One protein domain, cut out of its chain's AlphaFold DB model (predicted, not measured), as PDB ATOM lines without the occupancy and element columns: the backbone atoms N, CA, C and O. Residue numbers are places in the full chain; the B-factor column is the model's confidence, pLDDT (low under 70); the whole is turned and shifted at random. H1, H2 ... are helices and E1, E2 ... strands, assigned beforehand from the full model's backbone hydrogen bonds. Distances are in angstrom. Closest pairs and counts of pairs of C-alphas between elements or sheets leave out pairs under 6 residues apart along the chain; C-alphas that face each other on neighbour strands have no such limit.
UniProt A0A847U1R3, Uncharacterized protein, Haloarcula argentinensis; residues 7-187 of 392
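Overview. This is residues 7 to 187 of the 392 residues of an uncharacterized protein of Haloarcula argentinensis (UniProt A0A847U1R3). The model is an elongated body of two helical lobes: in one, helices H1, H2, H5 and H7 cross one another, with a small two-stranded sheet, E1 and E2, and the short H6 at its end; in the other, H8 runs between H3 and H9, side by side with each, and the short H4 is close by. A long loop, residues 10 to 23, reaches the far end of the first lobe at Gly 14. The printed part has 181 residues, with nine named helices and two named strands in the order E1 H1 H2 H3 H4 H5 E2 H6 H7 H8 H9; the sheet, order E1 - E2, is antiparallel and the class is mostly helix. The whole is compact, with a radius of gyration of the C-alphas of 17.8 A, and spans 59 by 35 by 30 A.

Along the chain. Find C-alpha 7 at (-36.727, 30.429, -107.626), where E1, residues 7 to 9, begins. Next come H1, residues 24 to 35, 16.5 A long, and H2, residues 43 to 54, 16.6 A. H3, residues 61 to 75, begins at (-18.158, 26.283, -104.311) and runs 21.4 A; H4 is residues 80 to 84 and H5 residues 91 to 100, 14.6 A. Then read E2, residues 114 to 117, H6, residues 118 to 123, H7, residues 130 to 143, 20.0 A, and H8, residues 149 to 165, 23.8 A. H9, residues 172 to 179, ends at C-alpha 179, (0.739, 14.921, -125.780).

Arrangement. Look between E1 and E2, where N 7 and O 116 are 2.8 A apart and N 9 and O 114 2.9 A, within hydrogen-bond range. The closest C-alphas of H2 and E2, Gly 44 and Phe 114, are 4.3 A apart; those of E1 and H6, Leu 7 and Glu 118, 5.9 A. H2 touches H7 about perpendicular, at 81 degrees, closest at C-alphas Cys 50 and Ala 137, 5.2 A. H1, with residues 30 to 34 alone, touches H2, closest at C-alphas Ser 34 and Lys 43, 5.4 A. H7, with residues 139 to 143 alone, touches H5, closest at C-alphas Ala 94 and Ala 143, 5.6 A. H3 touches H8 at a shallow tilt of 29 degrees, the same way, closest at C-alphas Glu 66 and Ile 153, 5.7 A. H8, with residues 155 to 159 alone, touches H9 at 30 degrees, a shallow tilt, closest at C-alphas Ala 155 and Ala 174, 5.1 A. H4 and H8 are close but not clearly touching, with C-alphas Val 83 and Lys 156 7.5 A apart. H3 and H9 are apart. Each O i to N i+4 pair is within hydrogen-bond range in H1, H2, H4, H6, H7, H8 and H9; H3 has 10 of 11 and H5 5 of 6.

Size, cuts and confidence. The C-alphas farthest apart, Gly 14 and Asp 166, are 59.5 A apart. The printed part has no cut; the links E1 to H1 and H5 to E2 are long. Mean pLDDT of the printed part is 80.7, with residues 7 to 20 among the 33 under 70.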
ATOM      1  N   LEU A   7     -35.663  29.684-106.962       69.00
ATOM      2  CA  LEU A   7     -36.727  30.429-107.626       69.00
ATOM      3  C   LEU A   7     -37.101  29.719-108.929       69.00
ATOM      4  O   LEU A   7     -36.232  29.259-109.672       69.00
ATOM      5  N   LEU A   8     -38.403  29.593-109.195       68.25
ATOM      6  CA  LEU A   8     -38.913  29.007-110.432       68.25
ATOM      7  C   LEU A   8     -39.112  30.092-111.484       68.25
ATOM      8  O   LEU A   8     -39.959  30.968-111.335       68.25
ATOM      9  N   HIS A   9     -38.421  29.950-112.603       67.75
ATOM     10  CA  HIS A   9     -38.671  30.724-113.809       67.75
ATOM     11  C   HIS A   9     -39.524  29.897-114.768       67.75
ATOM     12  O   HIS A   9     -39.217  28.733-115.038       67.75
ATOM     13  N   GLY A  10     -40.622  30.473-115.262       57.09
ATOM     14  CA  GLY A  10     -41.517  29.820-116.215       57.09
ATOM     15  C   GLY A  10     -42.978  30.263-116.125       57.09
ATOM     16  O   GLY A  10     -43.375  31.065-115.283       57.09
ATOM     17  N   THR A  11     -43.814  29.712-117.003       47.16
ATOM     18  CA  THR A  11     -45.245  30.034-117.105       47.16
ATOM     19  C   THR A  11     -46.043  29.303-116.021       47.16
ATOM     20  O   THR A  11     -46.396  28.121-116.148       47.16
ATOM     21  N   ILE A  12     -46.331  30.000-114.923       45.56
ATOM     22  CA  ILE A  12     -47.420  29.666-113.998       45.56
ATOM     23  C   ILE A  12     -48.258  30.931-113.825       45.56
ATOM     24  O   ILE A  12     -47.720  31.993-113.525       45.56
ATOM     25  N   ALA A  13     -49.568  30.824-114.046       38.94
ATOM     26  CA  ALA A  13     -50.501  31.911-113.790       38.94
ATOM     27  C   ALA A  13     -50.586  32.170-112.277       38.94
ATOM     28  O   ALA A  13     -50.960  31.263-111.537       38.94
ATOM     29  N   GLY A  14     -50.265  33.385-111.824       42.25
ATOM     30  CA  GLY A  14     -50.602  33.827-110.466       42.25
ATOM     31  C   GLY A  14     -49.612  34.786-109.819       42.25
ATOM     32  O   GLY A  14     -50.051  35.791-109.280       42.25
ATOM     33  N   ASP A  15     -48.310  34.538-109.941       41.25
ATOM     34  CA  ASP A  15     -47.269  35.351-109.300       41.25
ATOM     35  C   ASP A  15     -46.179  35.725-110.309       41.25
ATOM     36  O   ASP A  15     -46.030  35.058-111.334       41.25
ATOM     37  N   TYR A  16     -45.467  36.826-110.045       41.16
ATOM     38  CA  TYR A  16     -44.401  37.424-110.863       41.16
ATOM     39  C   TYR A  16     -43.282  36.419-111.222       41.16
ATOM     40  O   TYR A  16     -42.185  36.459-110.676       41.16
ATOM     41  N   ASN A  17     -43.535  35.534-112.181       50.97
ATOM     42  CA  ASN A  17     -42.546  34.623-112.739       50.97
ATOM     43  C   ASN A  17     -42.072  35.194-114.078       50.97
ATOM     44  O   ASN A  17     -42.876  35.417-114.989       50.97
ATOM     45  N   LYS A  18     -40.765  35.454-114.203       57.12
ATOM     46  CA  LYS A  18     -40.154  35.898-115.466       57.12
ATOM     47  C   LYS A  18     -40.394  34.793-116.511       57.12
ATOM     48  O   LYS A  18     -39.982  33.650-116.311       57.12
ATOM     49  N   GLN A  19     -41.120  35.110-117.585       59.72
ATOM     50  CA  GLN A  19     -41.397  34.164-118.671       59.72
ATOM     51  C   GLN A  19     -40.128  33.949-119.498       59.72
ATOM     52  O   GLN A  19     -39.547  34.922-119.981       59.72
ATOM     53  N   LEU A  20     -39.718  32.689-119.668       69.75
ATOM     54  CA  LEU A  20     -38.606  32.315-120.536       69.75
ATOM     55  C   LEU A  20     -39.123  31.496-121.722       69.75
ATOM     56  O   LEU A  20     -39.598  30.369-121.556       69.75
ATOM     57  N   THR A  21     -38.999  32.069-122.914       74.69
ATOM     58  CA  THR A  21     -39.373  31.430-124.178       74.69
ATOM     59  C   THR A  21     -38.126  31.330-125.040       74.69
ATOM     60  O   THR A  21     -37.592  32.353-125.460       74.69
ATOM     61  N   VAL A  22     -37.674  30.112-125.310       82.31
ATOM     62  CA  VAL A  22     -36.488  29.850-126.136       82.31
ATOM     63  C   VAL A  22     -36.888  29.209-127.460       82.31
ATOM     64  O   VAL A  22     -38.012  28.715-127.616       82.31
ATOM     65  N   ASP A  23     -35.960  29.222-128.411       87.00
ATOM     66  CA  ASP A  23     -36.127  28.513-129.676       87.00
ATOM     67  C   ASP A  23     -36.229  26.999-129.450       87.00
ATOM     68  O   ASP A  23     -35.789  26.444-128.437       87.00
ATOM     69  N   LYS A  24     -36.868  26.310-130.395       87.56
ATOM     70  CA  LYS A  24     -37.179  24.886-130.265       87.56
ATOM     71  C   LYS A  24     -35.923  24.033-130.120       87.56
ATOM     72  O   LYS A  24     -35.954  23.078-129.344       87.56
ATOM     73  N   TRP A  25     -34.848  24.384-130.828       89.56
ATOM     74  CA  TRP A  25     -33.592  23.640-130.763       89.56
ATOM     75  C   TRP A  25     -33.017  23.636-129.343       89.56
ATOM     76  O   TRP A  25     -32.794  22.567-128.787       89.56
ATOM     77  N   VAL A  26     -32.976  24.801-128.689       88.44
ATOM     78  CA  VAL A  26     -32.536  24.979-127.294       88.44
ATOM     79  C   VAL A  26     -33.280  24.044-126.346       88.44
ATOM     80  O   VAL A  26     -32.699  23.364-125.500       88.44
ATOM     81  N   TYR A  27     -34.607  24.010-126.480       87.00
ATOM     82  CA  TYR A  27     -35.457  23.186-125.630       87.00
ATOM     83  C   TYR A  27     -35.189  21.687-125.817       87.00
ATOM     84  O   TYR A  27     -35.229  20.935-124.835       87.00
ATOM     85  N   GLU A  28     -35.005  21.240-127.063       86.56
ATOM     86  CA  GLU A  28     -34.745  19.832-127.363       86.56
ATOM     87  C   GLU A  28     -33.323  19.429-126.941       86.56
ATOM     88  O   GLU A  28     -33.205  18.375-126.327       86.56
ATOM     89  N   THR A  29     -32.306  20.289-127.089       87.88
ATOM     90  CA  THR A  29     -30.946  20.064-126.555       87.88
ATOM     91  C   THR A  29     -30.963  19.877-125.039       87.88
ATOM     92  O   THR A  29     -30.540  18.843-124.525       87.88
ATOM     93  N   LEU A  30     -31.573  20.812-124.296       85.38
ATOM     94  CA  LEU A  30     -31.713  20.685-122.838       85.38
ATOM     95  C   LEU A  30     -32.472  19.413-122.442       85.38
ATOM     96  O   LEU A  30     -32.199  18.804-121.409       85.38
ATOM     97  N   LYS A  31     -33.473  19.020-123.238       84.31
ATOM     98  CA  LYS A  31     -34.231  17.788-123.014       84.31
ATOM     99  C   LYS A  31     -33.368  16.558-123.272       84.31
ATOM    100  O   LYS A  31     -33.459  15.623-122.483       84.31
ATOM    101  N   GLU A  32     -32.593  16.532-124.339       85.38
ATOM    102  CA  GLU A  32     -31.697  15.433-124.674       85.38
ATOM    103  C   GLU A  32     -30.660  15.227-123.572       85.38
ATOM    104  O   GLU A  32     -30.661  14.166-122.951       85.38
ATOM    105  N   TRP A  33     -29.911  16.272-123.213       84.25
ATOM    106  CA  TRP A  33     -28.887  16.205-122.164       84.25
ATOM    107  C   TRP A  33     -29.478  15.828-120.800       84.25
ATOM    108  O   TRP A  33     -28.911  15.021-120.071       84.25
ATOM    109  N   SER A  34     -30.682  16.316-120.467       78.75
ATOM    110  CA  SER A  34     -31.375  15.911-119.229       78.75
ATOM    111  C   SER A  34     -31.771  14.424-119.192       78.75
ATOM    112  O   SER A  34     -31.946  13.847-118.117       78.75
ATOM    113  N   ASN A  35     -31.960  13.808-120.363       76.00
ATOM    114  CA  ASN A  35     -32.399  12.420-120.499       76.00
ATOM    115  C   ASN A  35     -31.248  11.451-120.781       76.00
ATOM    116  O   ASN A  35     -31.509  10.244-120.871       76.00
ATOM    117  N   ASP A  36     -30.015  11.943-120.917       76.38
ATOM    118  CA  ASP A  36     -28.885  11.082-121.214       76.38
ATOM    119  C   ASP A  36     -28.635  10.089-120.063       76.38
ATOM    120  O   ASP A  36     -28.787  10.386-118.870       76.38
ATOM    121  N   LYS A  37     -28.376   8.831-120.426       44.00
ATOM    122  CA  LYS A  37     -28.694   7.652-119.595       44.00
ATOM    123  C   LYS A  37     -27.832   7.503-118.337       44.00
ATOM    124  O   LYS A  37     -28.168   6.680-117.483       44.00
ATOM    125  N   ILE A  38     -26.746   8.265-118.219       49.19
ATOM    126  CA  ILE A  38     -25.698   8.062-117.210       49.19
ATOM    127  C   ILE A  38     -25.932   8.930-115.960       49.19
ATOM    128  O   ILE A  38     -25.649   8.484-114.848       49.19
ATOM    129  N   ARG A  39     -26.534  10.123-116.095       55.56
ATOM    130  CA  ARG A  39     -26.880  11.015-114.973       55.56
ATOM    131  C   ARG A  39     -28.190  11.743-115.287       55.56
ATOM    132  O   ARG A  39     -28.196  12.726-116.011       55.56
ATOM    133  N   LYS A  40     -29.318  11.274-114.739       60.03
ATOM    134  CA  LYS A  40     -30.627  11.943-114.893       60.03
ATOM    135  C   LYS A  40     -30.618  13.305-114.192       60.03
ATOM    136  O   LYS A  40     -30.993  13.397-113.023       60.03
ATOM    137  N   MET A  41     -30.190  14.350-114.890       70.50
ATOM    138  CA  MET A  41     -30.253  15.730-114.414       70.50
ATOM    139  C   MET A  41     -31.543  16.392-114.892       70.50
ATOM    140  O   MET A  41     -32.103  16.037-115.923       70.50
ATOM    141  N   THR A  42     -32.054  17.368-114.143       76.06
ATOM    142  CA  THR A  42     -33.178  18.173-114.648       76.06
ATOM    143  C   THR A  42     -32.660  19.211-115.640       76.06
ATOM    144  O   THR A  42     -31.537  19.688-115.497       76.06
ATOM    145  N   LYS A  43     -33.491  19.642-116.598       77.31
ATOM    146  CA  LYS A  43     -33.133  20.717-117.546       77.31
ATOM    147  C   LYS A  43     -32.638  21.992-116.858       77.31
ATOM    148  O   LYS A  43     -31.815  22.700-117.415       77.31
ATOM    149  N   GLY A  44     -33.152  22.279-115.658       74.69
ATOM    150  CA  GLY A  44     -32.729  23.435-114.873       74.69
ATOM    151  C   GLY A  44     -31.305  23.315-114.336       74.69
ATOM    152  O   GLY A  44     -30.613  24.318-114.302       74.69
ATOM    153  N   ILE A  45     -30.853  22.106-113.982       77.31
ATOM    154  CA  ILE A  45     -29.462  21.864-113.559       77.31
ATOM    155  C   ILE A  45     -28.522  21.979-114.759       77.31
ATOM    156  O   ILE A  45     -27.494  22.633-114.660       77.31
ATOM    157  N   VAL A  46     -28.908  21.405-115.902       80.38
ATOM    158  CA  VAL A  46     -28.127  21.513-117.143       80.38
ATOM    159  C   VAL A  46     -27.964  22.978-117.547       80.38
ATOM    160  O   VAL A  46     -26.851  23.442-117.766       80.38
ATOM    161  N   LEU A  47     -29.071  23.727-117.574       81.31
ATOM    162  CA  LEU A  47     -29.039  25.154-117.872       81.31
ATOM    163  C   LEU A  47     -28.222  25.928-116.832       81.31
ATOM    164  O   LEU A  47     -27.468  26.810-117.212       81.31
ATOM    165  N   TYR A  48     -28.345  25.603-115.543       81.12
ATOM    166  CA  TYR A  48     -27.530  26.221-114.497       81.12
ATOM    167  C   TYR A  48     -26.033  26.054-114.777       81.12
ATOM    168  O   TYR A  48     -25.328  27.052-114.762       81.12
ATOM    169  N   GLU A  49     -25.551  24.852-115.099       83.12
ATOM    170  CA  GLU A  49     -24.125  24.662-115.401       83.12
ATOM    171  C   GLU A  49     -23.693  25.397-116.675       83.12
ATOM    172  O   GLU A  49     -22.663  26.062-116.646       83.12
ATOM    173  N   CYS A  50     -24.513  25.401-117.737       86.50
ATOM    174  CA  CYS A  50     -24.218  26.191-118.944       86.50
ATOM    175  C   CYS A  50     -24.038  27.680-118.603       86.50
ATOM    176  O   CYS A  50     -23.109  28.343-119.055       86.50
ATOM    177  N   MET A  51     -24.925  28.201-117.755       82.38
ATOM    178  CA  MET A  51     -24.883  29.584-117.286       82.38
ATOM    179  C   MET A  51     -23.651  29.850-116.412       82.38
ATOM    180  O   MET A  51     -22.997  30.875-116.571       82.38
ATOM    181  N   MET A  52     -23.308  28.934-115.507       84.38
ATOM    182  CA  MET A  52     -22.120  29.070-114.661       84.38
ATOM    183  C   MET A  52     -20.815  28.983-115.461       84.38
ATOM    184  O   MET A  52     -19.818  29.559-115.039       84.38
ATOM    185  N   MET A  53     -20.801  28.271-116.591       83.56
ATOM    186  CA  MET A  53     -19.653  28.225-117.501       83.56
ATOM    187  C   MET A  53     -19.508  29.495-118.344       83.56
ATOM    188  O   MET A  53     -18.391  29.816-118.732       83.56
ATOM    189  N   GLN A  54     -20.606  30.203-118.622       82.69
ATOM    190  CA  GLN A  54     -20.591  31.434-119.417       82.69
ATOM    191  C   GLN A  54     -20.335  32.699-118.581       82.69
ATOM    192  O   GLN A  54     -19.747  33.657-119.079       82.69
ATOM    193  N   PHE A  55     -20.831  32.756-117.340       76.50
ATOM    194  CA  PHE A  55     -20.849  33.988-116.547       76.50
ATOM    195  C   PHE A  55     -19.928  33.931-115.327       76.50
ATOM    196  O   PHE A  55     -20.344  33.520-114.243       76.50
ATOM    197  N   ASP A  56     -18.741  34.523-115.455       71.62
ATOM    198  CA  ASP A  56     -17.748  34.630-114.369       71.62
ATOM    199  C   ASP A  56     -18.240  35.430-113.153       71.62
ATOM    200  O   ASP A  56     -17.736  35.292-112.039       71.62
ATOM    201  N   SER A  57     -19.259  36.275-113.344       71.94
ATOM    202  CA  SER A  57     -19.871  37.060-112.263       71.94
ATOM    203  C   SER A  57     -20.595  36.211-111.211       71.94
ATOM    204  O   SER A  57     -20.925  36.718-110.138       71.94
ATOM    205  N   ILE A  58     -20.870  34.937-111.510       75.88
ATOM    206  CA  ILE A  58     -21.622  34.041-110.636       75.88
ATOM    207  C   ILE A  58     -20.639  33.072-109.976       75.88
ATOM    208  O   ILE A  58     -19.952  32.301-110.638       75.88
ATOM    209  N   SER A  59     -20.575  33.097-108.645       80.75
ATOM    210  CA  SER A  59     -19.614  32.298-107.880       80.75
ATOM    211  C   SER A  59     -20.316  31.312-106.954       80.75
ATOM    212  O   SER A  59     -21.213  31.678-106.193       80.75
ATOM    213  N   ASP A  60     -19.877  30.056-106.990       83.88
ATOM    214  CA  ASP A  60     -20.254  29.023-106.031       83.88
ATOM    215  C   ASP A  60     -19.021  28.245-105.521       83.88
ATOM    216  O   ASP A  60     -17.874  28.663-105.671       83.88
ATOM    217  N   THR A  61     -19.247  27.108-104.860       85.69
ATOM    218  CA  THR A  61     -18.158  26.283-104.311       85.69
ATOM    219  C   THR A  61     -17.269  25.656-105.396       85.69
ATOM    220  O   THR A  61     -16.080  25.456-105.143       85.69
ATOM    221  N   LEU A  62     -17.808  25.362-106.583       87.88
ATOM    222  CA  LEU A  62     -17.000  24.867-107.700       87.88
ATOM    223  C   LEU A  62     -16.178  26.006-108.292       87.88
ATOM    224  O   LEU A  62     -14.982  25.821-108.471       87.88
ATOM    225  N   THR A  63     -16.761  27.200-108.451       89.31
ATOM    226  CA  THR A  63     -16.008  28.395-108.873       89.31
ATOM    227  C   THR A  63     -14.828  28.662-107.936       89.31
ATOM    228  O   THR A  63     -13.717  28.876-108.394       89.31
ATOM    229  N   GLN A  64     -15.029  28.575-106.616       90.12
ATOM    230  CA  GLN A  64     -13.946  28.757-105.635       90.12
ATOM    231  C   GLN A  64     -12.859  27.680-105.734       90.12
ATOM    232  O   GLN A  64     -11.675  27.985-105.597       90.12
ATOM    233  N   SER A  65     -13.256  26.423-105.947       91.38
ATOM    234  CA  SER A  65     -12.309  25.316-106.141       91.38
ATOM    235  C   SER A  65     -11.495  25.505-107.420       91.38
ATOM    236  O   SER A  65     -10.284  25.306-107.404       91.38
ATOM    237  N   GLU A  66     -12.151  25.937-108.497       93.31
ATOM    238  CA  GLU A  66     -11.506  26.250-109.767       93.31
ATOM    239  C   GLU A  66     -10.536  27.421-109.628       93.31
ATOM    240  O   GLU A  66      -9.384  27.279-110.018       93.31
ATOM    241  N   SER A  67     -10.935  28.526-108.988       93.69
ATOM    242  CA  SER A  67     -10.036  29.656-108.723       93.69
ATOM    243  C   SER A  67      -8.787  29.221-107.952       93.69
ATOM    244  O   SER A  67      -7.681  29.585-108.325       93.69
ATOM    245  N   ALA A  68      -8.931  28.367-106.935       94.00
ATOM    246  CA  ALA A  68      -7.785  27.866-106.176       94.00
ATOM    247  C   ALA A  68      -6.837  26.974-107.003       94.00
ATOM    248  O   ALA A  68      -5.666  26.837-106.648       94.00
ATOM    249  N   ILE A  69      -7.328  26.325-108.062       94.69
ATOM    250  CA  ILE A  69      -6.499  25.555-109.000       94.69
ATOM    251  C   ILE A  69      -5.883  26.483-110.049       94.69
ATOM    252  O   ILE A  69      -4.695  26.348-110.328       94.69
ATOM    253  N   ASN A  70      -6.642  27.453-110.559       95.25
ATOM    254  CA  ASN A  70      -6.152  28.499-111.452       95.25
ATOM    255  C   ASN A  70      -4.965  29.238-110.820       95.25
ATOM    256  O   ASN A  70      -3.910  29.308-111.439       95.25
ATOM    257  N   ASP A  71      -5.071  29.643-109.550       94.31
ATOM    258  CA  ASP A  71      -3.970  30.268-108.805       94.31
ATOM    259  C   ASP A  71      -2.713  29.377-108.793       94.31
ATOM    260  O   ASP A  71      -1.580  29.849-108.890       94.31
ATOM    261  N   LYS A  72      -2.877  28.055-108.657       93.31
ATOM    262  CA  LYS A  72      -1.746  27.114-108.669       93.31
ATOM    263  C   LYS A  72      -1.144  26.950-110.062       93.31
ATOM    264  O   LYS A  72       0.074  26.845-110.151       93.31
ATOM    265  N   LEU A  73      -1.963  26.935-111.113       88.81
ATOM    266  CA  LEU A  73      -1.500  26.890-112.503       88.81
ATOM    267  C   LEU A  73      -0.744  28.167-112.883       88.81
ATOM    268  O   LEU A  73       0.345  28.081-113.446       88.81
ATOM    269  N   GLU A  74      -1.249  29.334-112.484       90.81
ATOM    270  CA  GLU A  74      -0.569  30.617-112.685       90.81
ATOM    271  C   GLU A  74       0.792  30.650-111.982       90.81
ATOM    272  O   GLU A  74       1.781  31.107-112.554       90.81
ATOM    273  N   ASN A  75       0.883  30.083-110.773       84.56
ATOM    274  CA  ASN A  75       2.161  29.918-110.073       84.56
ATOM    275  C   ASN A  75       3.156  29.016-110.832       84.56
ATOM    276  O   ASN A  75       4.358  29.124-110.605       84.56
ATOM    277  N   GLN A  76       2.674  28.144-111.724       80.19
ATOM    278  CA  GLN A  76       3.487  27.342-112.647       80.19
ATOM    279  C   GLN A  76       3.640  27.998-114.033       80.19
ATOM    280  O   GLN A  76       4.077  27.348-114.976       80.19
ATOM    281  N   SER A  77       3.325  29.292-114.171       79.06
ATOM    282  CA  SER A  77       3.394  30.056-115.429       79.06
ATOM    283  C   SER A  77       2.461  29.565-116.544       79.06
ATOM    284  O   SER A  77       2.698  29.852-117.716       79.06
ATOM    285  N   ILE A  78       1.377  28.867-116.200       83.25
ATOM    286  CA  ILE A  78       0.327  28.489-117.151       83.25
ATOM    287  C   ILE A  78      -0.841  29.444-116.997       83.25
ATOM    288  O   ILE A  78      -1.379  29.584-115.903       83.25
ATOM    289  N   ASN A  79      -1.252  30.068-118.101       86.75
ATOM    290  CA  ASN A  79      -2.468  30.869-118.128       86.75
ATOM    291  C   ASN A  79      -3.700  29.934-118.117       86.75
ATOM    292  O   ASN A  79      -3.904  29.213-119.100       86.75
ATOM    293  N   PRO A  80      -4.539  29.945-117.064       90.00
ATOM    294  CA  PRO A  80      -5.728  29.100-116.989       90.00
ATOM    295  C   PRO A  80      -6.746  29.386-118.099       90.00
ATOM    296  O   PRO A  80      -7.438  28.467-118.528       90.00
ATOM    297  N   GLU A  81      -6.793  30.618-118.617       91.25
ATOM    298  CA  GLU A  81      -7.690  30.997-119.717       91.25
ATOM    299  C   GLU A  81      -7.377  30.229-121.008       91.25
ATOM    300  O   GLU A  81      -8.276  29.934-121.788       91.25
ATOM    301  N   LEU A  82      -6.109  29.855-121.228       89.81
ATOM    302  CA  LEU A  82      -5.728  29.033-122.379       89.81
ATOM    303  C   LEU A  82      -6.250  27.601-122.243       89.81
ATOM    304  O   LEU A  82      -6.627  26.994-123.242       89.81
ATOM    305  N   VAL A  83      -6.295  27.067-121.018       90.94
ATOM    306  CA  VAL A  83      -6.908  25.758-120.746       90.94
ATOM    307  C   VAL A  83      -8.415  25.830-120.992       90.94
ATOM    308  O   VAL A  83      -8.981  24.927-121.599       90.94
ATOM    309  N   ASP A  84      -9.054  26.926-120.580       90.88
ATOM    310  CA  ASP A  84     -10.494  27.146-120.758       90.88
ATOM    311  C   ASP A  84     -10.889  27.381-122.226       90.88
ATOM    312  O   ASP A  84     -12.023  27.100-122.610       90.88
ATOM    313  N   ALA A  85      -9.951  27.850-123.053       89.94
ATOM    314  CA  ALA A  85     -10.136  28.076-124.485       89.94
ATOM    315  C   ALA A  85     -10.056  26.798-125.343       89.94
ATOM    316  O   ALA A  85     -10.275  26.870-126.554       89.94
ATOM    317  N   VAL A  86      -9.748  25.635-124.755       89.88
ATOM    318  CA  VAL A  86      -9.742  24.364-125.491       89.88
ATOM    319  C   VAL A  86     -11.172  23.981-125.879       89.88
ATOM    320  O   VAL A  86     -12.071  23.887-125.040       89.88
ATOM    321  N   THR A  87     -11.386  23.738-127.171       90.94
ATOM    322  CA  THR A  87     -12.711  23.440-127.743       90.94
ATOM    323  C   THR A  87     -12.683  22.150-128.549       90.94
ATOM    324  O   THR A  87     -11.641  21.766-129.070       90.94
ATOM    325  N   GLN A  88     -13.819  21.460-128.653       89.81
ATOM    326  CA  GLN A  88     -13.961  20.272-129.512       89.81
ATOM    327  C   GLN A  88     -14.512  20.617-130.906       89.81
ATOM    328  O   GLN A  88     -14.324  19.871-131.860       89.81
ATOM    329  N   ILE A  89     -15.193  21.760-131.033       89.31
ATOM    330  CA  ILE A  89     -15.760  22.275-132.282       89.31
ATOM    331  C   ILE A  89     -15.801  23.806-132.223       89.31
ATOM    332  O   ILE A  89     -15.918  24.385-131.140       89.31
ATOM    333  N   GLU A  90     -15.689  24.473-133.372       85.31
ATOM    334  CA  GLU A  90     -15.834  25.928-133.441       85.31
ATOM    335  C   GLU A  90     -17.252  26.366-133.040       85.31
ATOM    336  O   GLU A  90     -18.243  25.680-133.288       85.31
ATOM    337  N   PHE A  91     -17.362  27.541-132.417       82.88
ATOM    338  CA  PHE A  91     -18.633  28.039-131.882       82.88
ATOM    339  C   PHE A  91     -19.706  28.249-132.966       82.88
ATOM    340  O   PHE A  91     -20.881  27.973-132.730       82.88
ATOM    341  N   GLU A  92     -19.310  28.714-134.155       82.62
ATOM    342  CA  GLU A  92     -20.232  28.906-135.284       82.62
ATOM    343  C   GLU A  92     -20.799  27.562-135.776       82.62
ATOM    344  O   GLU A  92     -22.005  27.436-136.000       82.62
ATOM    345  N   ASP A  93     -19.955  26.529-135.843       89.00
ATOM    346  CA  ASP A  93     -20.360  25.183-136.250       89.00
ATOM    347  C   ASP A  93     -21.228  24.493-135.185       89.00
ATOM    348  O   ASP A  93     -22.185  23.789-135.515       89.00
ATOM    349  N   ALA A  94     -20.939  24.735-133.903       88.69
ATOM    350  CA  ALA A  94     -21.677  24.189-132.767       88.69
ATOM    351  C   ALA A  94     -23.173  24.548-132.813       88.69
ATOM    352  O   ALA A  94     -24.032  23.682-132.617       88.69
ATOM    353  N   GLU A  95     -23.505  25.811-133.095       90.06
ATOM    354  CA  GLU A  95     -24.900  26.242-133.211       90.06
ATOM    355  C   GLU A  95     -25.603  25.536-134.383       90.06
ATOM    356  O   GLU A  95     -26.721  25.024-134.237       90.06
ATOM    357  N   ASP A  96     -24.938  25.461-135.536       89.94
ATOM    358  CA  ASP A  96     -25.468  24.812-136.732       89.94
ATOM    359  C   ASP A  96     -25.692  23.308-136.528       89.94
ATOM    360  O   ASP A  96     -26.705  22.759-136.978       89.94
ATOM    361  N   GLU A  97     -24.790  22.619-135.830       90.88
ATOM    362  CA  GLU A  97     -24.946  21.204-135.488       90.88
ATOM    363  C   GLU A  97     -26.120  20.946-134.547       90.88
ATOM    364  O   GLU A  97     -26.947  20.065-134.820       90.88
ATOM    365  N   LEU A  98     -26.270  21.754-133.495       89.44
ATOM    366  CA  LEU A  98     -27.413  21.653-132.586       89.44
ATOM    367  C   LEU A  98     -28.740  21.869-133.327       89.44
ATOM    368  O   LEU A  98     -29.722  21.161-133.078       89.44
ATOM    369  N   LYS A  99     -28.778  22.804-134.284       91.31
ATOM    370  CA  LYS A  99     -29.971  23.079-135.097       91.31
ATOM    371  C   LYS A  99     -30.301  21.963-136.088       91.31
ATOM    372  O   LYS A  99     -31.484  21.676-136.278       91.31
ATOM    373  N   LYS A 100     -29.305  21.309-136.702       89.88
ATOM    374  CA  LYS A 100     -29.509  20.228-137.697       89.88
ATOM    375  C   LYS A 100     -30.336  19.061-137.152       89.88
ATOM    376  O   LYS A 100     -31.072  18.426-137.909       89.88
ATOM    377  N   ASN A 101     -30.261  18.808-135.848       82.31
ATOM    378  CA  ASN A 101     -30.957  17.700-135.192       82.31
ATOM    379  C   ASN A 101     -32.426  18.002-134.849       82.31
ATOM    380  O   ASN A 101     -33.130  17.137-134.319       82.31
ATOM    381  N   VAL A 102     -32.923  19.207-135.154       86.38
ATOM    382  CA  VAL A 102     -34.254  19.658-134.737       86.38
ATOM    383  C   VAL A 102     -35.072  20.150-135.925       86.38
ATOM    384  O   VAL A 102     -34.712  21.085-136.628       86.38
ATOM    385  N   GLU A 103     -36.247  19.551-136.131       85.38
ATOM    386  CA  GLU A 103     -37.190  20.010-137.151       85.38
ATOM    387  C   GLU A 103     -37.715  21.414-136.808       85.38
ATOM    388  O   GLU A 103     -38.337  21.601-135.758       85.38
ATOM    389  N   SER A 104     -37.550  22.378-137.721       84.94
ATOM    390  CA  SER A 104     -37.923  23.792-137.524       84.94
ATOM    391  C   SER A 104     -37.233  24.418-136.294       84.94
ATOM    392  O   SER A 104     -37.913  24.758-135.319       84.94
ATOM    393  N   PRO A 105     -35.892  24.551-136.309       83.38
ATOM    394  CA  PRO A 105     -35.109  24.926-135.130       83.38
ATOM    395  C   PRO A 105     -35.473  26.318-134.586       83.38
ATOM    396  O   PRO A 105     -35.604  26.473-133.372       83.38
ATOM    397  N   ASP A 106     -35.742  27.286-135.468       81.62
ATOM    398  CA  ASP A 106     -36.015  28.693-135.120       81.62
ATOM    399  C   ASP A 106     -37.468  28.960-134.664       81.62
ATOM    400  O   ASP A 106     -37.908  30.104-134.507       81.62
ATOM    401  N   GLU A 107     -38.275  27.911-134.475       80.31
ATOM    402  CA  GLU A 107     -39.656  28.056-134.019       80.31
ATOM    403  C   GLU A 107     -39.704  28.471-132.530       80.31
ATOM    404  O   GLU A 107     -39.555  27.652-131.620       80.31
ATOM    405  N   LYS A 108     -39.983  29.756-132.270       67.75
ATOM    406  CA  LYS A 108     -40.197  30.344-130.930       67.75
ATOM    407  C   LYS A 108     -41.484  29.848-130.266       67.75
ATOM    408  O   LYS A 108     -42.488  30.562-130.286       67.75
ATOM    409  N   ARG A 109     -41.526  28.624-129.729       60.22
ATOM    410  CA  ARG A 109     -42.781  28.073-129.156       60.22
ATOM    411  C   ARG A 109     -42.660  27.208-127.900       60.22
ATOM    412  O   ARG A 109     -43.653  26.589-127.515       60.22
ATOM    413  N   LYS A 110     -41.503  27.135-127.238       66.06
ATOM    414  CA  LYS A 110     -41.340  26.260-126.063       66.06
ATOM    415  C   LYS A 110     -41.027  27.081-124.812       66.06
ATOM    416  O   LYS A 110     -39.930  27.609-124.657       66.06
ATOM    417  N   ASP A 111     -41.998  27.143-123.906       69.81
ATOM    418  CA  ASP A 111     -41.770  27.637-122.552       69.81
ATOM    419  C   ASP A 111     -40.851  26.662-121.810       69.81
ATOM    420  O   ASP A 111     -41.126  25.458-121.730       69.81
ATOM    421  N   VAL A 112     -39.764  27.181-121.244       67.62
ATOM    422  CA  VAL A 112     -38.871  26.403-120.382       67.62
ATOM    423  C   VAL A 112     -39.164  26.762-118.936       67.62
ATOM    424  O   VAL A 112     -39.218  27.930-118.560       67.62
ATOM    425  N   LYS A 113     -39.353  25.726-118.114       68.50
ATOM    426  CA  LYS A 113     -39.416  25.856-116.660       68.50
ATOM    427  C   LYS A 113     -38.082  25.436-116.077       68.50
ATOM    428  O   LYS A 113     -37.673  24.292-116.280       68.50
ATOM    429  N   PHE A 114     -37.433  26.332-115.350       70.44
ATOM    430  CA  PHE A 114     -36.154  26.046-114.717       70.44
ATOM    431  C   PHE A 114     -36.087  26.667-113.326       70.44
ATOM    432  O   PHE A 114     -36.672  27.716-113.061       70.44
ATOM    433  N   TRP A 115     -35.420  25.952-112.428       71.31
ATOM    434  CA  TRP A 115     -35.207  26.373-111.054       71.31
ATOM    435  C   TRP A 115     -33.785  26.890-110.932       71.31
ATOM    436  O   TRP A 115     -32.852  26.178-111.296       71.31
ATOM    437  N   VAL A 116     -33.639  28.100-110.411       72.25
ATOM    438  CA  VAL A 116     -32.349  28.767-110.236       72.25
ATOM    439  C   VAL A 116     -32.163  29.072-108.752       72.25
ATOM    440  O   VAL A 116     -33.127  29.476-108.100       72.25
ATOM    441  N   PRO A 117     -30.974  28.865-108.170       74.50
ATOM    442  CA  PRO A 117     -30.688  29.355-106.826       74.50
ATOM    443  C   PRO A 117     -30.903  30.870-106.713       74.50
ATOM    444  O   PRO A 117     -30.548  31.611-107.622       74.50
ATOM    445  N   GLU A 118     -31.443  31.342-105.589       76.12
ATOM    446  CA  GLU A 118     -31.770  32.768-105.387       76.12
ATOM    447  C   GLU A 118     -30.563  33.693-105.634       76.12
ATOM    448  O   GLU A 118     -30.681  34.674-106.358       76.12
ATOM    449  N   PHE A 119     -29.371  33.309-105.165       74.12
ATOM    450  CA  PHE A 119     -28.141  34.083-105.386       74.12
ATOM    451  C   PHE A 119     -27.756  34.215-106.869       74.12
ATOM    452  O   PHE A 119     -27.150  35.209-107.263       74.12
ATOM    453  N   VAL A 120     -28.106  33.229-107.701       72.62
ATOM    454  CA  VAL A 120     -27.886  33.298-109.150       72.62
ATOM    455  C   VAL A 120     -28.918  34.210-109.797       72.62
ATOM    456  O   VAL A 120     -28.540  35.035-110.620       72.62
ATOM    457  N   ASP A 121     -30.193  34.139-109.396       75.38
ATOM    458  CA  ASP A 121     -31.207  35.085-109.891       75.38
ATOM    459  C   ASP A 121     -30.851  36.539-109.544       75.38
ATOM    460  O   ASP A 121     -31.047  37.418-110.380       75.38
ATOM    461  N   GLU A 122     -30.286  36.787-108.359       75.25
ATOM    462  CA  GLU A 122     -29.828  38.112-107.922       75.25
ATOM    463  C   GLU A 122     -28.595  38.612-108.691       75.25
ATOM    464  O   GLU A 122     -28.483  39.809-108.958       75.25
ATOM    465  N   SER A 123     -27.676  37.709-109.047       71.00
ATOM    466  CA  SER A 123     -26.412  38.049-109.724       71.00
ATOM    467  C   SER A 123     -26.576  38.221-111.232       71.00
ATOM    468  O   SER A 123     -25.795  38.912-111.881       71.00
ATOM    469  N   VAL A 124     -27.602  37.594-111.801       68.31
ATOM    470  CA  VAL A 124     -27.874  37.625-113.229       68.31
ATOM    471  C   VAL A 124     -28.610  38.919-113.614       68.31
ATOM    472  O   VAL A 124     -29.710  39.186-113.120       68.31
ATOM    473  N   PRO A 125     -28.085  39.727-114.554       69.00
ATOM    474  CA  PRO A 125     -28.784  40.908-115.039       69.00
ATOM    475  C   PRO A 125     -29.877  40.502-116.038       69.00
ATOM    476  O   PRO A 125     -29.678  40.515-117.253       69.00
ATOM    477  N   TRP A 126     -31.061  40.154-115.528       70.69
ATOM    478  CA  TRP A 126     -32.229  39.777-116.335       70.69
ATOM    479  C   TRP A 126     -32.727  40.941-117.203       70.69
ATOM    480  O   TRP A 126     -33.620  41.701-116.824       70.69
ATOM    481  N   MET A 127     -32.140  41.085-118.386       68.81
ATOM    482  CA  MET A 127     -32.453  42.130-119.357       68.81
ATOM    483  C   MET A 127     -33.330  41.597-120.500       68.81
ATOM    484  O   MET A 127     -33.480  40.393-120.713       68.81
ATOM    485  N   ARG A 128     -33.925  42.507-121.285       64.31
ATOM    486  CA  ARG A 128     -34.529  42.130-122.574       64.31
ATOM    487  C   ARG A 128     -33.460  41.472-123.451       64.31
ATOM    488  O   ARG A 128     -32.388  42.039-123.603       64.31
ATOM    489  N   GLY A 129     -33.784  40.330-124.055       67.31
ATOM    490  CA  GLY A 129     -32.832  39.554-124.863       67.31
ATOM    491  C   GLY A 129     -32.164  38.398-124.117       67.31
ATOM    492  O   GLY A 129     -31.376  37.683-124.716       67.31
ATOM    493  N   TRP A 130     -32.534  38.154-122.857       73.19
ATOM    494  CA  TRP A 130     -32.005  37.057-122.039       73.19
ATOM    495  C   TRP A 130     -32.046  35.662-122.692       73.19
ATOM    496  O   TRP A 130     -31.188  34.825-122.438       73.19
ATOM    497  N   ASN A 131     -33.012  35.413-123.577       76.81
ATOM    498  CA  ASN A 131     -33.098  34.148-124.310       76.81
ATOM    499  C   ASN A 131     -31.876  33.903-125.211       76.81
ATOM    500  O   ASN A 131     -31.488  32.751-125.366       76.81
ATOM    501  N   ASN A 132     -31.273  34.963-125.762       80.06
ATOM    502  CA  ASN A 132     -30.071  34.856-126.591       80.06
ATOM    503  C   ASN A 132     -28.868  34.463-125.729       80.06
ATOM    504  O   ASN A 132     -28.130  33.569-126.097       80.06
ATOM    505  N   HIS A 133     -28.737  35.024-124.523       80.88
ATOM    506  CA  HIS A 133     -27.671  34.616-123.604       80.88
ATOM    507  C   HIS A 133     -27.762  33.137-123.228       80.88
ATOM    508  O   HIS A 133     -26.750  32.458-123.183       80.88
ATOM    509  N   ILE A 134     -28.973  32.613-123.021       82.62
ATOM    510  CA  ILE A 134     -29.170  31.176-122.785       82.62
ATOM    511  C   ILE A 134     -28.760  30.338-124.001       82.62
ATOM    512  O   ILE A 134     -28.214  29.251-123.831       82.62
ATOM    513  N   GLN A 135     -29.053  30.817-125.211       87.62
ATOM    514  CA  GLN A 135     -28.612  30.167-126.445       87.62
ATOM    515  C   GLN A 135     -27.089  30.130-126.501       87.62
ATOM    516  O   GLN A 135     -26.532  29.041-126.601       87.62
ATOM    517  N   ASP A 136     -26.446  31.281-126.320       88.06
ATOM    518  CA  ASP A 136     -24.993  31.415-126.303       88.06
ATOM    519  C   ASP A 136     -24.364  30.490-125.248       88.06
ATOM    520  O   ASP A 136     -23.409  29.785-125.556       88.06
ATOM    521  N   ALA A 137     -24.944  30.403-124.041       87.56
ATOM    522  CA  ALA A 137     -24.487  29.506-122.973       87.56
ATOM    523  C   ALA A 137     -24.454  28.039-123.423       87.56
ATOM    524  O   ALA A 137     -23.507  27.301-123.148       87.56
ATOM    525  N   ILE A 138     -25.524  27.604-124.091       89.38
ATOM    526  CA  ILE A 138     -25.694  26.218-124.529       89.38
ATOM    527  C   ILE A 138     -24.763  25.911-125.697       89.38
ATOM    528  O   ILE A 138     -24.141  24.853-125.692       89.38
ATOM    529  N   VAL A 139     -24.626  26.833-126.656       91.00
ATOM    530  CA  VAL A 139     -23.664  26.688-127.757       91.00
ATOM    531  C   VAL A 139     -22.243  26.634-127.203       91.00
ATOM    532  O   VAL A 139     -21.490  25.740-127.567       91.00
ATOM    533  N   GLN A 140     -21.892  27.510-126.259       88.94
ATOM    534  CA  GLN A 140     -20.553  27.558-125.669       88.94
ATOM    535  C   GLN A 140     -20.229  26.272-124.910       88.94
ATOM    536  O   GLN A 140     -19.140  25.725-125.051       88.94
ATOM    537  N   THR A 141     -21.191  25.759-124.145       89.38
ATOM    538  CA  THR A 141     -21.036  24.489-123.423       89.38
ATOM    539  C   THR A 141     -20.930  23.307-124.386       89.38
ATOM    540  O   THR A 141     -20.173  22.382-124.132       89.38
ATOM    541  N   TYR A 142     -21.651  23.334-125.510       89.25
ATOM    542  CA  TYR A 142     -21.538  22.294-126.533       89.25
ATOM    543  C   TYR A 142     -20.210  22.359-127.301       89.25
ATOM    544  O   TYR A 142     -19.650  21.321-127.635       89.25
ATOM    545  N   ALA A 143     -19.694  23.561-127.567       89.88
ATOM    546  CA  ALA A 143     -18.415  23.776-128.244       89.88
ATOM    547  C   ALA A 143     -17.200  23.457-127.356       89.88
ATOM    548  O   ALA A 143     -16.132  23.080-127.845       89.88
ATOM    549  N   SER A 144     -17.367  23.613-126.043       90.81
ATOM    550  CA  SER A 144     -16.357  23.340-125.023       90.81
ATOM    551  C   SER A 144     -15.853  21.898-125.089       90.81
ATOM    552  O   SER A 144     -16.622  20.958-125.282       90.81
ATOM    553  N   ALA A 145     -14.548  21.718-124.868       91.50
ATOM    554  CA  ALA A 145     -13.953  20.395-124.675       91.50
ATOM    555  C   ALA A 145     -14.343  19.757-123.327       91.50
ATOM    556  O   ALA A 145     -14.153  18.559-123.122       91.50
ATOM    557  N   PHE A 146     -14.877  20.562-122.406       91.06
ATOM    558  CA  PHE A 146     -15.312  20.152-121.076       91.06
ATOM    559  C   PHE A 146     -16.827  20.033-121.014       91.06
ATOM    560  O   PHE A 146     -17.547  20.931-121.459       91.06
ATOM    561  N   SER A 147     -17.292  18.956-120.393       84.56
ATOM    562  CA  SER A 147     -18.717  18.663-120.225       84.56
ATOM    563  C   SER A 147     -19.393  19.507-119.137       84.56
ATOM    564  O   SER A 147     -20.568  19.851-119.258       84.56
ATOM    565  N   ASP A 148     -18.658  19.838-118.075       86.56
ATOM    566  CA  ASP A 148     -19.086  20.717-116.991       86.56
ATOM    567  C   ASP A 148     -17.870  21.332-116.264       86.56
ATOM    568  O   ASP A 148     -16.709  21.076-116.598       86.56
ATOM    569  N   ARG A 149     -18.113  22.166-115.244       89.12
ATOM    570  CA  ARG A 149     -17.031  22.791-114.460       89.12
ATOM    571  C   ARG A 149     -16.223  21.785-113.639       89.12
ATOM    572  O   ARG A 149     -15.051  22.033-113.381       89.12
ATOM    573  N   SER A 150     -16.820  20.674-113.204       90.25
ATOM    574  CA  SER A 150     -16.099  19.633-112.461       90.25
ATOM    575  C   SER A 150     -15.094  18.918-113.361       90.25
ATOM    576  O   SER A 150     -13.982  18.654-112.919       90.25
ATOM    577  N   ASP A 151     -15.485  18.639-114.601       91.94
ATOM    578  CA  ASP A 151     -14.647  18.054-115.652       91.94
ATOM    579  C   ASP A 151     -13.441  18.961-115.958       91.94
ATOM    580  O   ASP A 151     -12.284  18.547-115.893       91.94
ATOM    581  N   ARG A 152     -13.691  20.263-116.137       92.81
ATOM    582  CA  ARG A 152     -12.638  21.272-116.344       92.81
ATOM    583  C   ARG A 152     -11.676  21.397-115.160       92.81
ATOM    584  O   ARG A 152     -10.462  21.471-115.348       92.81
ATOM    585  N   ILE A 153     -12.208  21.385-113.937       94.94
ATOM    586  CA  ILE A 153     -11.421  21.359-112.697       94.94
ATOM    587  C   ILE A 153     -10.529  20.113-112.641       94.94
ATOM    588  O   ILE A 153      -9.355  20.221-112.287       94.94
ATOM    589  N   GLU A 154     -11.068  18.943-112.988       96.31
ATOM    590  CA  GLU A 154     -10.317  17.689-113.013       96.31
ATOM    591  C   GLU A 154      -9.179  17.746-114.036       96.31
ATOM    592  O   GLU A 154      -8.037  17.442-113.686       96.31
ATOM    593  N   ALA A 155      -9.447  18.223-115.254       95.25
ATOM    594  CA  ALA A 155      -8.421  18.422-116.274       95.25
ATOM    595  C   ALA A 155      -7.289  19.338-115.780       95.25
ATOM    596  O   ALA A 155      -6.114  18.976-115.853       95.25
ATOM    597  N   LYS A 156      -7.636  20.502-115.213       96.12
ATOM    598  CA  LYS A 156      -6.673  21.461-114.650       96.12
ATOM    599  C   LYS A 156      -5.854  20.864-113.505       96.12
ATOM    600  O   LYS A 156      -4.648  21.092-113.428       96.12
ATOM    601  N   GLN A 157      -6.486  20.087-112.627       96.44
ATOM    602  CA  GLN A 157      -5.792  19.407-111.537       96.44
ATOM    603  C   GLN A 157      -4.803  18.364-112.073       96.44
ATOM    604  O   GLN A 157      -3.678  18.307-111.587       96.44
ATOM    605  N   GLN A 158      -5.173  17.592-113.097       95.94
ATOM    606  CA  GLN A 158      -4.264  16.612-113.694       95.94
ATOM    607  C   GLN A 158      -3.099  17.265-114.453       95.94
ATOM    608  O   GLN A 158      -1.984  16.752-114.394       95.94
ATOM    609  N   LEU A 159      -3.310  18.417-115.102       92.25
ATOM    610  CA  LEU A 159      -2.211  19.220-115.657       92.25
ATOM    611  C   LEU A 159      -1.249  19.681-114.555       92.25
ATOM    612  O   LEU A 159      -0.034  19.586-114.710       92.25
ATOM    613  N   LEU A 160      -1.784  20.141-113.420       91.56
ATOM    614  CA  LEU A 160      -0.974  20.537-112.271       91.56
ATOM    615  C   LEU A 160      -0.171  19.361-111.695       91.56
ATOM    616  O   LEU A 160       1.012  19.511-111.392       91.56
ATOM    617  N   ASP A 161      -0.799  18.194-111.564       90.56
ATOM    618  CA  ASP A 161      -0.148  16.982-111.064       90.56
ATOM    619  C   ASP A 161       0.960  16.507-112.017       90.56
ATOM    620  O   ASP A 161       2.024  16.085-111.551       90.56
ATOM    621  N   TYR A 162       0.756  16.635-113.331       88.56
ATOM    622  CA  TYR A 162       1.789  16.381-114.335       88.56
ATOM    623  C   TYR A 162       3.006  17.290-114.131       88.56
ATOM    624  O   TYR A 162       4.120  16.794-114.050       88.56
ATOM    625  N   ILE A 163       2.811  18.595-113.929       83.81
ATOM    626  CA  ILE A 163       3.924  19.548-113.743       83.81
ATOM    627  C   ILE A 163       4.688  19.304-112.438       83.81
ATOM    628  O   ILE A 163       5.907  19.433-112.385       83.81
ATOM    629  N   ILE A 164       3.971  19.008-111.351       80.19
ATOM    630  CA  ILE A 164       4.578  18.892-110.018       80.19
ATOM    631  C   ILE A 164       5.244  17.527-109.817       80.19
ATOM    632  O   ILE A 164       6.201  17.419-109.047       80.19
ATOM    633  N   SER A 165       4.705  16.474-110.432       78.25
ATOM    634  CA  SER A 165       5.058  15.090-110.097       78.25
ATOM    635  C   SER A 165       5.276  14.163-111.293       78.25
ATOM    636  O   SER A 165       5.397  12.957-111.086       78.25
ATOM    637  N   ASP A 166       5.313  14.696-112.517       76.12
ATOM    638  CA  ASP A 166       5.422  13.942-113.776       76.12
ATOM    639  C   ASP A 166       4.353  12.838-113.930       76.12
ATOM    640  O   ASP A 166       4.528  11.845-114.644       76.12
ATOM    641  N   SER A 167       3.209  12.993-113.251       84.44
ATOM    642  CA  SER A 167       2.091  12.051-113.321       84.44
ATOM    643  C   SER A 167       1.342  12.229-114.637       84.44
ATOM    644  O   SER A 167       0.799  13.299-114.905       84.44
ATOM    645  N   LYS A 168       1.291  11.184-115.470       87.69
ATOM    646  CA  LYS A 168       0.604  11.250-116.767       87.69
ATOM    647  C   LYS A 168      -0.901  11.497-116.576       87.69
ATOM    648  O   LYS A 168      -1.522  10.729-115.838       87.69
ATOM    649  N   PRO A 169      -1.493  12.497-117.255       91.81
ATOM    650  CA  PRO A 169      -2.932  12.729-117.190       91.81
ATOM    651  C   PRO A 169      -3.731  11.569-117.800       91.81
ATOM    652  O   PRO A 169      -3.368  11.030-118.844       91.81
ATOM    653  N   GLU A 170      -4.852  11.223-117.174       93.06
ATOM    654  CA  GLU A 170      -5.852  10.283-117.694       93.06
ATOM    655  C   GLU A 170      -7.046  11.009-118.340       93.06
ATOM    656  O   GLU A 170      -7.730  10.449-119.197       93.06
ATOM    657  N   HIS A 171      -7.302  12.259-117.943       94.19
ATOM    658  CA  HIS A 171      -8.382  13.078-118.474       94.19
ATOM    659  C   HIS A 171      -8.134  13.355-119.966       94.19
ATOM    660  O   HIS A 171      -7.056  13.857-120.297       94.19
ATOM    661  N   PRO A 172      -9.111  13.119-120.867       91.19
ATOM    662  CA  PRO A 172      -8.908  13.222-122.316       91.19
ATOM    663  C   PRO A 172      -8.292  14.553-122.755       91.19
ATOM    664  O   PRO A 172      -7.268  14.567-123.430       91.19
ATOM    665  N   VAL A 173      -8.861  15.667-122.283       91.38
ATOM    666  CA  VAL A 173      -8.379  17.017-122.610       91.38
ATOM    667  C   VAL A 173      -6.971  17.284-122.063       91.38
ATOM    668  O   VAL A 173      -6.107  17.741-122.803       91.38
ATOM    669  N   ALA A 174      -6.698  16.965-120.792       92.00
ATOM    670  CA  ALA A 174      -5.376  17.177-120.197       92.00
ATOM    671  C   ALA A 174      -4.297  16.324-120.879       92.00
ATOM    672  O   ALA A 174      -3.195  16.804-121.128       92.00
ATOM    673  N   ASN A 175      -4.626  15.076-121.221       90.31
ATOM    674  CA  ASN A 175      -3.727  14.196-121.953       90.31
ATOM    675  C   ASN A 175      -3.404  14.769-123.337       90.31
ATOM    676  O   ASN A 175      -2.236  14.824-123.689       90.31
ATOM    677  N   VAL A 176      -4.406  15.262-124.073       87.62
ATOM    678  CA  VAL A 176      -4.212  15.900-125.386       87.62
ATOM    679  C   VAL A 176      -3.349  17.159-125.295       87.62
ATOM    680  O   VAL A 176      -2.446  17.336-126.111       87.62
ATOM    681  N   ILE A 177      -3.568  18.003-124.282       87.94
ATOM    682  CA  ILE A 177      -2.736  19.191-124.036       87.94
ATOM    683  C   ILE A 177      -1.267  18.793-123.821       87.94
ATOM    684  O   ILE A 177      -0.375  19.426-124.383       87.94
ATOM    685  N   VAL A 178      -1.014  17.735-123.040       85.56
ATOM    686  CA  VAL A 178       0.344  17.255-122.732       85.56
ATOM    687  C   VAL A 178       0.988  16.504-123.900       85.56
ATOM    688  O   VAL A 178       2.185  16.641-124.134       85.56
ATOM    689  N   SER A 179       0.227  15.701-124.647       79.00
ATOM    690  CA  SER A 179       0.739  14.921-125.780       79.00
ATOM    691  C   SER A 179       0.823  15.711-127.086       79.00
ATOM    692  O   SER A 179       1.412  15.211-128.043       79.00
ATOM    693  N   ALA A 180       0.231  16.910-127.135       67.88
ATOM    694  CA  ALA A 180       0.044  17.716-128.342       67.88
ATOM    695  C   ALA A 180      -0.674  16.964-129.482       67.88
ATOM    696  O   ALA A 180      -0.373  17.151-130.663       67.88
ATOM    697  N   ASP A 181      -1.617  16.086-129.127       69.44
ATOM    698  CA  ASP A 181      -2.431  15.338-130.088       69.44
ATOM    699  C   ASP A 181      -3.720  16.104-130.431       69.44
ATOM    700  O   ASP A 181      -4.762  15.914-129.812       69.44
ATOM    701  N   GLU A 182      -3.645  16.994-131.421       67.44
ATOM    702  CA  GLU A 182      -4.729  17.917-131.815       67.44
ATOM    703  C   GLU A 182      -5.864  17.263-132.635       67.44
ATOM    704  O   GLU A 182      -6.685  17.961-133.223       67.44
ATOM    705  N   ASN A 183      -5.927  15.931-132.741       69.12
ATOM    706  CA  ASN A 183      -6.884  15.287-133.652       69.12
ATOM    707  C   ASN A 183      -8.356  15.450-133.227       69.12
ATOM    708  O   ASN A 183      -9.223  15.500-134.099       69.12
ATOM    709  N   ASP A 184      -8.626  15.540-131.920       74.38
ATOM    710  CA  ASP A 184      -9.987  15.569-131.359       74.38
ATOM    711  C   ASP A 184     -10.355  16.911-130.696       74.38
ATOM    712  O   ASP A 184     -11.519  17.140-130.369       74.38
ATOM    713  N   PHE A 185      -9.379  17.803-130.492       85.69
ATOM    714  CA  PHE A 185      -9.580  19.088-129.824       85.69
ATOM    715  C   PHE A 185      -8.758  20.196-130.478       85.69
ATOM    716  O   PHE A 185      -7.583  20.021-130.797       85.69
ATOM    717  N   ASN A 186      -9.358  21.378-130.568       86.81
ATOM    718  CA  ASN A 186      -8.689  22.619-130.917       86.81
ATOM    719  C   ASN A 186      -8.008  23.178-129.662       86.81
ATOM    720  O   ASN A 186      -8.646  23.821-128.821       86.81
ATOM    721  N   VAL A 187      -6.711  22.906-129.526       86.00
ATOM    722  CA  VAL A 187      -5.887  23.385-128.409       86.00
ATOM    723  C   VAL A 187      -5.132  24.653-128.829       86.00
ATOM    724  O   VAL A 187      -4.502  24.649-129.888       86.00
TER     725      VAL A 187